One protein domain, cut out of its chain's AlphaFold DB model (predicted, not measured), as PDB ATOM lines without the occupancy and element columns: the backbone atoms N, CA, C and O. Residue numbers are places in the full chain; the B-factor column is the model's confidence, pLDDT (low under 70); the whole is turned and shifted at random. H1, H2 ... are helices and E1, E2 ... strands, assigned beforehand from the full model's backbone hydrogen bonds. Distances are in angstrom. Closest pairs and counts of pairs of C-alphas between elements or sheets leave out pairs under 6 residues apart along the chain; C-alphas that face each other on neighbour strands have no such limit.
ATOM      1  N   VAL A   6     -38.131   4.010 -33.062       95.31
ATOM      2  CA  VAL A   6     -36.894   3.468 -33.623       95.31
ATOM      3  C   VAL A   6     -37.191   2.169 -34.354       95.31
ATOM      4  O   VAL A   6     -38.082   1.416 -33.961       95.31
ATOM      5  N   PHE A   7     -36.425   1.892 -35.404       95.75
ATOM      6  CA  PHE A   7     -36.343   0.549 -35.960       95.75
ATOM      7  C   PHE A   7     -35.417  -0.302 -35.081       95.75
ATOM      8  O   PHE A   7     -34.271   0.075 -34.830       95.75
ATOM      9  N   TYR A   8     -35.904  -1.446 -34.608       95.50
ATOM     10  CA  TYR A   8     -35.161  -2.377 -33.769       95.50
ATOM     11  C   TYR A   8     -35.538  -3.821 -34.124       95.50
ATOM     12  O   TYR A   8     -36.680  -4.228 -33.946       95.50
ATOM     13  N   ASN A   9     -34.567  -4.599 -34.621       92.25
ATOM     14  CA  ASN A   9     -34.715  -6.024 -34.961       92.25
ATOM     15  C   ASN A   9     -35.936  -6.367 -35.842       92.25
ATOM     16  O   ASN A   9     -36.642  -7.333 -35.564       92.25
ATOM     17  N   GLY A  10     -36.163  -5.598 -36.909       93.12
ATOM     18  CA  GLY A  10     -37.235  -5.870 -37.875       93.12
ATOM     19  C   GLY A  10     -38.559  -5.174 -37.561       93.12
ATOM     20  O   GLY A  10     -39.500  -5.293 -38.339       93.12
ATOM     21  N   GLU A  11     -38.645  -4.423 -36.459       94.94
ATOM     22  CA  GLU A  11     -39.878  -3.755 -36.040       94.94
ATOM     23  C   GLU A  11     -39.651  -2.276 -35.709       94.94
ATOM     24  O   GLU A  11     -38.610  -1.892 -35.178       94.94
ATOM     25  N   ILE A  12     -40.657  -1.432 -35.971       94.94
ATOM     26  CA  ILE A  12     -40.664  -0.037 -35.516       94.94
ATOM     27  C   ILE A  12     -41.413   0.071 -34.187       94.94
ATOM     28  O   ILE A  12     -42.650   0.043 -34.141       94.94
ATOM     29  N   VAL A  13     -40.659   0.284 -33.114       94.56
ATOM     30  CA  VAL A  13     -41.137   0.301 -31.726       94.56
ATOM     31  C   VAL A  13     -40.953   1.676 -31.083       94.56
ATOM     32  O   VAL A  13     -40.214   2.518 -31.591       94.56
ATOM     33  N   GLU A  14     -41.653   1.931 -29.976       93.75
ATOM     34  CA  GLU A  14     -41.415   3.131 -29.159       93.75
ATOM     35  C   GLU A  14     -40.015   3.050 -28.535       93.75
ATOM     36  O   GLU A  14     -39.646   2.015 -27.978       93.75
ATOM     37  N   GLU A  15     -39.242   4.134 -28.615       93.06
ATOM     38  CA  GLU A  15     -37.841   4.176 -28.166       93.06
ATOM     39  C   GLU A  15     -37.684   3.743 -26.700       93.06
ATOM     40  O   GLU A  15     -36.775   2.985 -26.369       93.06
ATOM     41  N   GLU A  16     -38.626   4.128 -25.834       93.69
ATOM     42  CA  GLU A  16     -38.634   3.774 -24.406       93.69
ATOM     43  C   GLU A  16     -38.732   2.263 -24.126       93.69
ATOM     44  O   GLU A  16     -38.415   1.817 -23.023       93.69
ATOM     45  N   LYS A  17     -39.163   1.464 -25.111       93.94
ATOM     46  CA  LYS A  17     -39.267   0.000 -25.002       93.94
ATOM     47  C   LYS A  17     -37.978  -0.716 -25.389       93.94
ATOM     48  O   LYS A  17     -37.868  -1.924 -25.171       93.94
ATOM     49  N   VAL A  18     -37.010  -0.004 -25.962       95.00
ATOM     50  CA  VAL A  18     -35.735  -0.575 -26.394       95.00
ATOM     51  C   VAL A  18     -34.697  -0.401 -25.298       95.00
ATOM     52  O   VAL A  18     -34.527   0.669 -24.723       95.00
ATOM     53  N   SER A  19     -33.958  -1.473 -25.021       94.75
ATOM     54  CA  SER A  19     -32.827  -1.432 -24.099       94.75
ATOM     55  C   SER A  19     -31.665  -2.240 -24.660       94.75
ATOM     56  O   SER A  19     -31.851  -3.292 -25.270       94.75
ATOM     57  N   ILE A  20     -30.447  -1.744 -24.454       93.81
ATOM     58  CA  ILE A  20     -29.216  -2.445 -24.818       93.81
ATOM     59  C   ILE A  20     -28.502  -2.836 -23.527       93.81
ATOM     60  O   ILE A  20     -28.297  -2.015 -22.635       93.81
ATOM     61  N   SER A  21     -28.102  -4.104 -23.423       95.81
ATOM     62  CA  SER A  21     -27.340  -4.582 -22.269       95.81
ATOM     63  C   SER A  21     -26.000  -3.855 -22.153       95.81
ATOM     64  O   SER A  21     -25.242  -3.775 -23.124       95.81
ATOM     65  N   ILE A  22     -25.643  -3.440 -20.934       95.94
ATOM     66  CA  ILE A  22     -24.314  -2.889 -20.629       95.94
ATOM     67  C   ILE A  22     -23.183  -3.892 -20.897       95.94
ATOM     68  O   ILE A  22     -22.038  -3.491 -21.049       95.94
ATOM     69  N   ARG A  23     -23.485  -5.196 -20.996       96.69
ATOM     70  CA  ARG A  23     -22.526  -6.257 -21.363       96.69
ATOM     71  C   ARG A  23     -22.417  -6.490 -22.875       96.69
ATOM     72  O   ARG A  23     -21.675  -7.370 -23.304       96.69
ATOM     73  N   SER A  24     -23.162  -5.749 -23.695       95.56
ATOM     74  CA  SER A  24     -23.094  -5.876 -25.154       95.56
ATOM     75  C   SER A  24     -21.723  -5.446 -25.691       95.56
ATOM     76  O   SER A  24     -21.045  -4.589 -25.116       95.56
ATOM     77  N   LYS A  25     -21.304  -6.035 -26.817       95.12
ATOM     78  CA  LYS A  25     -20.011  -5.713 -27.441       95.12
ATOM     79  C   LYS A  25     -19.966  -4.288 -27.999       95.12
ATOM     80  O   LYS A  25     -18.902  -3.678 -27.979       95.12
ATOM     81  N   VAL A  26     -21.109  -3.750 -28.431       95.06
ATOM     82  CA  VAL A  26     -21.207  -2.354 -28.879       95.06
ATOM     83  C   VAL A  26     -20.897  -1.387 -27.735       95.06
ATOM     84  O   VAL A  26     -20.124  -0.459 -27.926       95.06
ATOM     85  N   VAL A  27     -21.390  -1.652 -26.518       96.06
ATOM     86  CA  VAL A  27     -21.116  -0.799 -25.348       96.06
ATOM     87  C   VAL A  27     -19.691  -0.989 -24.819       96.06
ATOM     88  O   VAL A  27     -19.007  -0.008 -24.554       96.06
ATOM     89  N   ASN A  28     -19.221  -2.232 -24.665       96.94
ATOM     90  CA  ASN A  28     -17.917  -2.487 -24.029       96.94
ATOM     91  C   ASN A  28     -16.721  -2.217 -24.942       96.94
ATOM     92  O   ASN A  28     -15.648  -1.877 -24.454       96.94
ATOM     93  N   TYR A  29     -16.886  -2.414 -26.251       95.31
ATOM     94  CA  TYR A  29     -15.772  -2.408 -27.200       95.31
ATOM     95  C   TYR A  29     -16.000  -1.481 -28.393       95.31
ATOM     96  O   TYR A  29     -15.153  -1.432 -29.279       95.31
ATOM     97  N   GLY A  30     -17.141  -0.786 -28.463       94.19
ATOM     98  CA  GLY A  30     -17.497   0.009 -29.638       94.19
ATOM     99  C   GLY A  30     -17.689  -0.837 -30.899       94.19
ATOM    100  O   GLY A  30     -17.612  -0.306 -32.003       94.19
ATOM    101  N   LEU A  31     -17.898  -2.154 -30.764       95.75
ATOM    102  CA  LEU A  31     -18.024  -3.047 -31.913       95.75
ATOM    103  C   LEU A  31     -19.379  -2.834 -32.593       95.75
ATOM    104  O   LEU A  31     -20.399  -3.347 -32.130       95.75
ATOM    105  N   GLY A  32     -19.364  -2.100 -33.698       95.50
ATOM    106  CA  GLY A  32     -20.519  -1.850 -34.545       95.50
ATOM    107  C   GLY A  32     -20.130  -1.088 -35.807       95.50
ATOM    108  O   GLY A  32     -19.025  -0.560 -35.922       95.50
ATOM    109  N   VAL A  33     -21.061  -1.036 -36.751       97.38
ATOM    110  CA  VAL A  33     -20.995  -0.190 -37.946       97.38
ATOM    111  C   VAL A  33     -22.204   0.737 -37.933       97.38
ATOM    112  O   VAL A  33     -23.248   0.377 -37.388       97.38
ATOM    113  N   PHE A  34     -22.071   1.939 -38.483       97.31
ATOM    114  CA  PHE A  34     -23.159   2.911 -38.533       97.31
ATOM    115  C   PHE A  34     -23.092   3.729 -39.818       97.31
ATOM    116  O   PHE A  34     -22.065   3.768 -40.492       97.31
ATOM    117  N   GLU A  35     -24.198   4.398 -40.122       97.94
ATOM    118  CA  GLU A  35     -24.316   5.322 -41.240       97.94
ATOM    119  C   GLU A  35     -24.913   6.649 -40.790       97.94
ATOM    120  O   GLU A  35     -25.672   6.721 -39.824       97.94
ATOM    121  N   GLY A  36     -24.559   7.705 -41.517       97.56
ATOM    122  CA  GLY A  36     -25.157   9.023 -41.366       97.56
ATOM    123  C   GLY A  36     -25.912   9.372 -42.635       97.56
ATOM    124  O   GLY A  36     -25.284   9.674 -43.647       97.56
ATOM    125  N   ILE A  37     -27.242   9.357 -42.574       97.62
ATOM    126  CA  ILE A  37     -28.117   9.596 -43.726       97.62
ATOM    127  C   ILE A  37     -28.903  10.883 -43.483       97.62
ATOM    128  O   ILE A  37     -29.454  11.086 -42.402       97.62
ATOM    129  N   ARG A  38     -28.940  11.773 -44.478       97.00
ATOM    130  CA  ARG A  38     -29.715  13.019 -44.409       97.00
ATOM    131  C   ARG A  38     -30.943  12.939 -45.298       97.00
ATOM    132  O   ARG A  38     -30.867  12.505 -46.447       97.00
ATOM    133  N   ALA A  39     -32.049  13.438 -44.759       96.50
ATOM    134  CA  ALA A  39     -33.250  13.738 -45.510       96.50
ATOM    135  C   ALA A  39     -33.491  15.251 -45.496       96.50
ATOM    136  O   ALA A  39     -33.271  15.908 -44.476       96.50
ATOM    137  N   TYR A  40     -33.899  15.800 -46.634       97.31
ATOM    138  CA  TYR A  40     -34.091  17.230 -46.843       97.31
ATOM    139  C   TYR A  40     -35.572  17.510 -47.059       97.31
ATOM    140  O   TYR A  40     -36.197  16.885 -47.912       97.31
ATOM    141  N   TRP A  41     -36.129  18.418 -46.262       97.12
ATOM    142  CA  TRP A  41     -37.511  18.858 -46.411       97.12
ATOM    143  C   TRP A  41     -37.591  19.959 -47.466       97.12
ATOM    144  O   TRP A  41     -36.853  20.943 -47.389       97.12
ATOM    145  N   ASN A  42     -38.466  19.768 -48.448       98.00
ATOM    146  CA  ASN A  42     -38.852  20.786 -49.410       98.00
ATOM    147  C   ASN A  42     -40.221  21.348 -49.004       98.00
ATOM    148  O   ASN A  42     -41.221  20.638 -49.091       98.00
ATOM    149  N   GLU A  43     -40.252  22.613 -48.579       97.50
ATOM    150  CA  GLU A  43     -41.479  23.299 -48.149       97.50
ATOM    151  C   GLU A  43     -42.481  23.494 -49.296       97.50
ATOM    152  O   GLU A  43     -43.682  23.404 -49.075       97.50
ATOM    153  N   GLU A  44     -42.015  23.748 -50.525       98.12
ATOM    154  CA  GLU A  44     -42.903  24.027 -51.665       98.12
ATOM    155  C   GLU A  44     -43.650  22.775 -52.136       98.12
ATOM    156  O   GLU A  44     -44.791  22.854 -52.587       98.12
ATOM    157  N   GLU A  45     -43.002  21.617 -52.027       97.88
ATOM    158  CA  GLU A  45     -43.548  20.323 -52.448       97.88
ATOM    159  C   GLU A  45     -44.151  19.527 -51.283       97.88
ATOM    160  O   GLU A  45     -44.670  18.434 -51.503       97.88
ATOM    161  N   GLU A  46     -44.047  20.044 -50.054       96.19
ATOM    162  CA  GLU A  46     -44.389  19.339 -48.813       96.19
ATOM    163  C   GLU A  46     -43.805  17.912 -48.773       96.19
ATOM    164  O   GLU A  46     -44.458  16.944 -48.367       96.19
ATOM    165  N   GLN A  47     -42.552  17.770 -49.220       96.31
ATOM    166  CA  GLN A  47     -41.927  16.473 -49.460       96.31
ATOM    167  C   GLN A  47     -40.563  16.354 -48.782       96.31
ATOM    168  O   GLN A  47     -39.704  17.232 -48.860       96.31
ATOM    169  N   LEU A  48     -40.341  15.202 -48.147       96.75
ATOM    170  CA  LEU A  48     -39.059  14.827 -47.561       96.75
ATOM    171  C   LEU A  48     -38.263  13.950 -48.539       96.75
ATOM    172  O   LEU A  48     -38.736  12.889 -48.951       96.75
ATOM    173  N   TYR A  49     -37.039  14.355 -48.872       97.19
ATOM    174  CA  TYR A  49     -36.154  13.648 -49.799       97.19
ATOM    175  C   TYR A  49     -34.950  13.049 -49.074       97.19
ATOM    176  O   TYR A  49     -34.059  13.777 -48.638       97.19
ATOM    177  N   ALA A  50     -34.896  11.721 -48.962       97.00
ATOM    178  CA  ALA A  50     -33.724  11.012 -48.452       97.00
ATOM    179  C   ALA A  50     -32.637  10.929 -49.538       97.00
ATOM    180  O   ALA A  50     -32.863  10.378 -50.615       97.00
ATOM    181  N   PHE A  51     -31.454  11.487 -49.275       97.81
ATOM    182  CA  PHE A  51     -30.382  11.551 -50.268       97.81
ATOM    183  C   PHE A  51     -29.548  10.264 -50.269       97.81
ATOM    184  O   PHE A  51     -28.948   9.924 -49.252       97.81
ATOM    185  N   LYS A  52     -29.483   9.583 -51.423       98.00
ATOM    186  CA  LYS A  52     -28.672   8.367 -51.651       98.00
ATOM    187  C   LYS A  52     -28.922   7.233 -50.646       98.00
ATOM    188  O   LYS A  52     -27.989   6.587 -50.167       98.00
ATOM    189  N   LEU A  53     -30.187   7.043 -50.265       98.06
ATOM    190  CA  LEU A  53     -30.576   6.158 -49.165       98.06
ATOM    191  C   LEU A  53     -30.071   4.717 -49.351       98.06
ATOM    192  O   LEU A  53     -29.486   4.156 -48.427       98.06
ATOM    193  N   VAL A  54     -30.255   4.142 -50.542       98.56
ATOM    194  CA  VAL A  54     -29.827   2.766 -50.836       98.56
ATOM    195  C   VAL A  54     -28.302   2.667 -50.829       98.56
ATOM    196  O   VAL A  54     -27.753   1.777 -50.190       98.56
ATOM    197  N   GLU A  55     -27.595   3.624 -51.432       98.75
ATOM    198  CA  GLU A  55     -26.128   3.616 -51.501       98.75
ATOM    199  C   GLU A  55     -25.470   3.757 -50.119       98.75
ATOM    200  O   GLU A  55     -24.398   3.197 -49.866       98.75
ATOM    201  N   HIS A  56     -26.107   4.481 -49.193       98.75
ATOM    202  CA  HIS A  56     -25.693   4.488 -47.791       98.75
ATOM    203  C   HIS A  56     -25.774   3.078 -47.183       98.75
ATOM    204  O   HIS A  56     -24.827   2.642 -46.525       98.75
ATOM    205  N   TYR A  57     -26.849   2.330 -47.443       98.69
ATOM    206  CA  TYR A  57     -26.990   0.966 -46.933       98.69
ATOM    207  C   TYR A  57     -26.091  -0.058 -47.629       98.69
ATOM    208  O   TYR A  57     -25.573  -0.956 -46.969       98.69
ATOM    209  N   GLU A  58     -25.799   0.101 -48.916       98.69
ATOM    210  CA  GLU A  58     -24.773  -0.703 -49.585       98.69
ATOM    211  C   GLU A  58     -23.410  -0.541 -48.895       98.69
ATOM    212  O   GLU A  58     -22.737  -1.530 -48.588       98.69
ATOM    213  N   ARG A  59     -23.018   0.702 -48.572       98.56
ATOM    214  CA  ARG A  59     -21.776   0.984 -47.832       98.56
ATOM    215  C   ARG A  59     -21.813   0.435 -46.406       98.56
ATOM    216  O   ARG A  59     -20.803  -0.094 -45.928       98.56
ATOM    217  N   PHE A  60     -22.959   0.518 -45.736       98.69
ATOM    218  CA  PHE A  60     -23.175  -0.083 -44.420       98.69
ATOM    219  C   PHE A  60     -22.939  -1.598 -44.447       98.69
ATOM    220  O   PHE A  60     -22.166  -2.114 -43.639       98.69
ATOM    221  N   LEU A  61     -23.532  -2.309 -45.413       98.56
ATOM    222  CA  LEU A  61     -23.386  -3.759 -45.563       98.56
ATOM    223  C   LEU A  61     -21.948  -4.159 -45.921       98.56
ATOM    224  O   LEU A  61     -21.420  -5.137 -45.385       98.56
ATOM    225  N   GLN A  62     -21.268  -3.378 -46.766       98.38
ATOM    226  CA  GLN A  62     -19.839  -3.569 -47.038       98.38
ATOM    227  C   GLN A  62     -18.990  -3.398 -45.769       98.38
ATOM    228  O   GLN A  62     -18.105  -4.214 -45.505       98.38
ATOM    229  N   SER A  63     -19.285  -2.384 -44.954       98.44
ATOM    230  CA  SER A  63     -18.592  -2.145 -43.683       98.44
ATOM    231  C   SER A  63     -18.846  -3.275 -42.682       98.44
ATOM    232  O   SER A  63     -17.908  -3.753 -42.044       98.44
ATOM    233  N   ALA A  64     -20.089  -3.762 -42.588       98.12
ATOM    234  CA  ALA A  64     -20.454  -4.904 -41.751       98.12
ATOM    235  C   ALA A  64     -19.667  -6.160 -42.147       98.12
ATOM    236  O   ALA A  64     -19.105  -6.836 -41.287       98.12
ATOM    237  N   LYS A  65     -19.531  -6.416 -43.455       97.44
ATOM    238  CA  LYS A  65     -18.732  -7.526 -43.986       97.44
ATOM    239  C   LYS A  65     -17.258  -7.430 -43.578       97.44
ATOM    240  O   LYS A  65     -16.686  -8.436 -43.168       97.44
ATOM    241  N   VAL A  66     -16.646  -6.245 -43.649       97.44
ATOM    242  CA  VAL A  66     -15.253  -6.026 -43.199       97.44
ATOM    243  C   VAL A  66     -15.110  -6.265 -41.693       97.44
ATOM    244  O   VAL A  66     -14.122  -6.849 -41.255       97.44
ATOM    245  N   ALA A  67     -16.111  -5.869 -40.908       96.44
ATOM    246  CA  ALA A  67     -16.161  -6.095 -39.464       96.44
ATOM    247  C   ALA A  67     -16.574  -7.530 -39.070       96.44
ATOM    248  O   ALA A  67     -16.678  -7.823 -37.877       96.44
ATOM    249  N   ASN A  68     -16.803  -8.421 -40.043       96.38
ATOM    250  CA  ASN A  68     -17.315  -9.778 -39.841       96.38
ATOM    251  C   ASN A  68     -18.623  -9.809 -39.017       96.38
ATOM    252  O   ASN A  68     -18.785 -10.620 -38.103       96.38
ATOM    253  N   LEU A  69     -19.536  -8.883 -39.325       96.56
ATOM    254  CA  LEU A  69     -20.874  -8.773 -38.752       96.56
ATOM    255  C   LEU A  69     -21.918  -9.195 -39.790       96.56
ATOM    256  O   LEU A  69     -21.888  -8.739 -40.934       96.56
ATOM    257  N   GLU A  70     -22.862 -10.035 -39.378       94.50
ATOM    258  CA  GLU A  70     -24.009 -10.430 -40.194       94.50
ATOM    259  C   GLU A  70     -25.210  -9.543 -39.853       94.50
ATOM    260  O   GLU A  70     -25.604  -9.442 -38.692       94.50
ATOM    261  N   VAL A  71     -25.758  -8.865 -40.863       95.62
ATOM    262  CA  VAL A  71     -26.858  -7.899 -40.697       95.62
ATOM    263  C   VAL A  71     -28.226  -8.547 -40.921       95.62
ATOM    264  O   VAL A  71     -29.180  -8.180 -40.244       95.62
ATOM    265  N   GLY A  72     -28.325  -9.511 -41.843       96.06
ATOM    266  CA  GLY A  72     -29.576 -10.221 -42.144       96.06
ATOM    267  C   GLY A  72     -30.595  -9.442 -42.987       96.06
ATOM    268  O   GLY A  72     -31.730  -9.887 -43.092       96.06
ATOM    269  N   TYR A  73     -30.197  -8.316 -43.590       97.56
ATOM    270  CA  TYR A  73     -31.041  -7.489 -44.459       97.56
ATOM    271  C   TYR A  73     -30.293  -7.081 -45.731       97.56
ATOM    272  O   TYR A  73     -29.062  -6.966 -45.738       97.56
ATOM    273  N   THR A  74     -31.048  -6.826 -46.789       98.44
ATOM    274  CA  THR A  74     -30.599  -6.161 -48.019       98.44
ATOM    275  C   THR A  74     -30.570  -4.639 -47.851       98.44
ATOM    276  O   THR A  74     -31.105  -4.090 -46.883       98.44
ATOM    277  N   ALA A  75     -29.909  -3.936 -48.777       98.50
ATOM    278  CA  ALA A  75     -29.844  -2.475 -48.730       98.50
ATOM    279  C   ALA A  75     -31.227  -1.851 -48.971       98.50
ATOM    280  O   ALA A  75     -31.581  -0.854 -48.344       98.50
ATOM    281  N   GLU A  76     -32.015  -2.481 -49.836       98.50
ATOM    282  CA  GLU A  76     -33.385  -2.122 -50.171       98.50
ATOM    283  C   GLU A  76     -34.318  -2.289 -48.969       98.50
ATOM    284  O   GLU A  76     -35.027  -1.349 -48.628       98.50
ATOM    285  N   GLU A  77     -34.255  -3.418 -48.253       98.12
ATOM    286  CA  GLU A  77     -35.062  -3.622 -47.037       98.12
ATOM    287  C   GLU A  77     -34.754  -2.567 -45.965       98.12
ATOM    288  O   GLU A  77     -35.661  -2.008 -45.350       98.12
ATOM    289  N   LEU A  78     -33.475  -2.244 -45.752       98.12
ATOM    290  CA  LEU A  78     -33.075  -1.206 -44.796       98.12
ATOM    291  C   LEU A  78     -33.540   0.194 -45.230       98.12
ATOM    292  O   LEU A  78     -33.952   1.004 -44.387       98.12
ATOM    293  N   ALA A  79     -33.507   0.482 -46.532       98.19
ATOM    294  CA  ALA A  79     -34.051   1.714 -47.089       98.19
ATOM    295  C   ALA A  79     -35.570   1.799 -46.869       98.19
ATOM    296  O   ALA A  79     -36.061   2.832 -46.405       98.19
ATOM    297  N   ASP A  80     -36.298   0.709 -47.104       97.62
ATOM    298  CA  ASP A  80     -37.746   0.635 -46.905       97.62
ATOM    299  C   ASP A  80     -38.134   0.843 -45.435       97.62
ATOM    300  O   ASP A  80     -38.989   1.685 -45.146       97.62
ATOM    301  N   TYR A  81     -37.447   0.190 -44.489       97.38
ATOM    302  CA  TYR A  81     -37.673   0.418 -43.054       97.38
ATOM    303  C   TYR A  81     -37.402   1.868 -42.640       97.38
ATOM    304  O   TYR A  81     -38.108   2.425 -41.797       97.38
ATOM    305  N   THR A  82     -36.407   2.514 -43.247       97.19
ATOM    306  CA  THR A  82     -36.110   3.931 -42.987       97.19
ATOM    307  C   THR A  82     -37.224   4.837 -43.490       97.19
ATOM    308  O   THR A  82     -37.634   5.762 -42.787       97.19
ATOM    309  N   ILE A  83     -37.755   4.565 -44.683       96.50
ATOM    310  CA  ILE A  83     -38.899   5.294 -45.242       96.50
ATOM    311  C   ILE A  83     -40.143   5.084 -44.371       96.50
ATOM    312  O   ILE A  83     -40.862   6.046 -44.091       96.50
ATOM    313  N   GLU A  84     -40.397   3.857 -43.916       95.94
ATOM    314  CA  GLU A  84     -41.506   3.548 -43.012       95.94
ATOM    315  C   GLU A  84     -41.377   4.309 -41.684       95.94
ATOM    316  O   GLU A  84     -42.340   4.938 -41.233       95.94
ATOM    317  N   LEU A  85     -40.177   4.335 -41.099       95.25
ATOM    318  CA  LEU A  85     -39.893   5.076 -39.872       95.25
ATOM    319  C   LEU A  85     -40.126   6.581 -40.045       95.25
ATOM    320  O   LEU A  85     -40.793   7.191 -39.211       95.25
ATOM    321  N   LEU A  86     -39.643   7.172 -41.141       93.88
ATOM    322  CA  LEU A  86     -39.831   8.598 -41.438       93.88
ATOM    323  C   LEU A  86     -41.306   8.971 -41.651       93.88
ATOM    324  O   LEU A  86     -41.711  10.080 -41.310       93.88
ATOM    325  N   ARG A  87     -42.122   8.055 -42.185       92.31
ATOM    326  CA  ARG A  87     -43.569   8.257 -42.374       92.31
ATOM    327  C   ARG A  87     -44.369   8.163 -41.078       92.31
ATOM    328  O   ARG A  87     -45.514   8.621 -41.038       92.31
ATOM    329  N   LYS A  88     -43.816   7.556 -40.026       88.06
ATOM    330  CA  LYS A  88     -44.522   7.414 -38.754       88.06
ATOM    331  C   LYS A  88     -44.740   8.798 -38.153       88.06
ATOM    332  O   LYS A  88     -43.795   9.544 -37.934       88.06
TER     333      LYS A  88
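AT A GLANCE: This is residues 6 to 88 of the 91 residues of the protein "Branched-chain-amino-acid aminotransferase" of Peptoniphilus harei (UniProt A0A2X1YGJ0). A small two-strand hairpin, E3 and E4, makes one end of an elongated model; in the body H3 starts at H2 and runs away from it at a steep tilt, with a second small hairpin, E1 and E2, packed on H3. Residues 20 to 30, which include the short helix H1, stick out from the body, and residues 31 to 38 lead on from there to E3. The printed part has 83 residues, with three named helices and four named strands in the order E1 E2 H1 E3 E4 H2 H3, a mixed class of helices and strands; each hairpin is an antiparallel sheet of two. It is only just loose, close to compact, with a radius of gyration of the C-alphas of 14.7 A, and spans 47 by 30 by 18 A.

IN THESE COORDINATES: E3 is residues 39 to 42, 9.8 A, and E4 residues 47 to 50, 9.9 A. H2, residues 53 to 66, is 20.5 A long, from C-alpha 53 at (-30.576, 6.158, -49.165). H3, residues 75 to 87, is 18.5 A long and ends at C-alpha 87 (-43.569, 8.257, -42.374). E1 is residues 6 to 8, 6.1 A, from C-alpha 6 at (-36.894, 3.468, -33.623); E2 is residues 11 to 14, 9.9 A; H1 is residues 25 to 29, 5.4 A.

HOW THE PARTS SIT: In the hairpin E3 and E4, N 40 and O 49 are 2.9 A apart, within hydrogen-bond range. E4 and H3 are near each other, with 8 pairs of C-alphas within 10 A. H3 touches H2 with residues 75 to 79 alone, at a steep tilt of 51 degrees, opposite ways; the closest C-alphas are Tyr 57 and Ala 75, 4.8 A. The closest C-alphas of E1 and H3 are Phe 7 and Leu 85, 7.0 A. In the hairpin E1 and E2, N 8 and O 11 are 2.8 A apart, within range. H1 touches no helix. In H1, H2 and H3 every O i to N i+4 pair is within hydrogen-bond range.

THE WHOLE: The two C-alphas farthest apart, Arg 23 and Glu 44, are 47.4 A apart. The printed part has no cut and no long link. Its mean pLDDT is 96.4, and no printed residue is under 70.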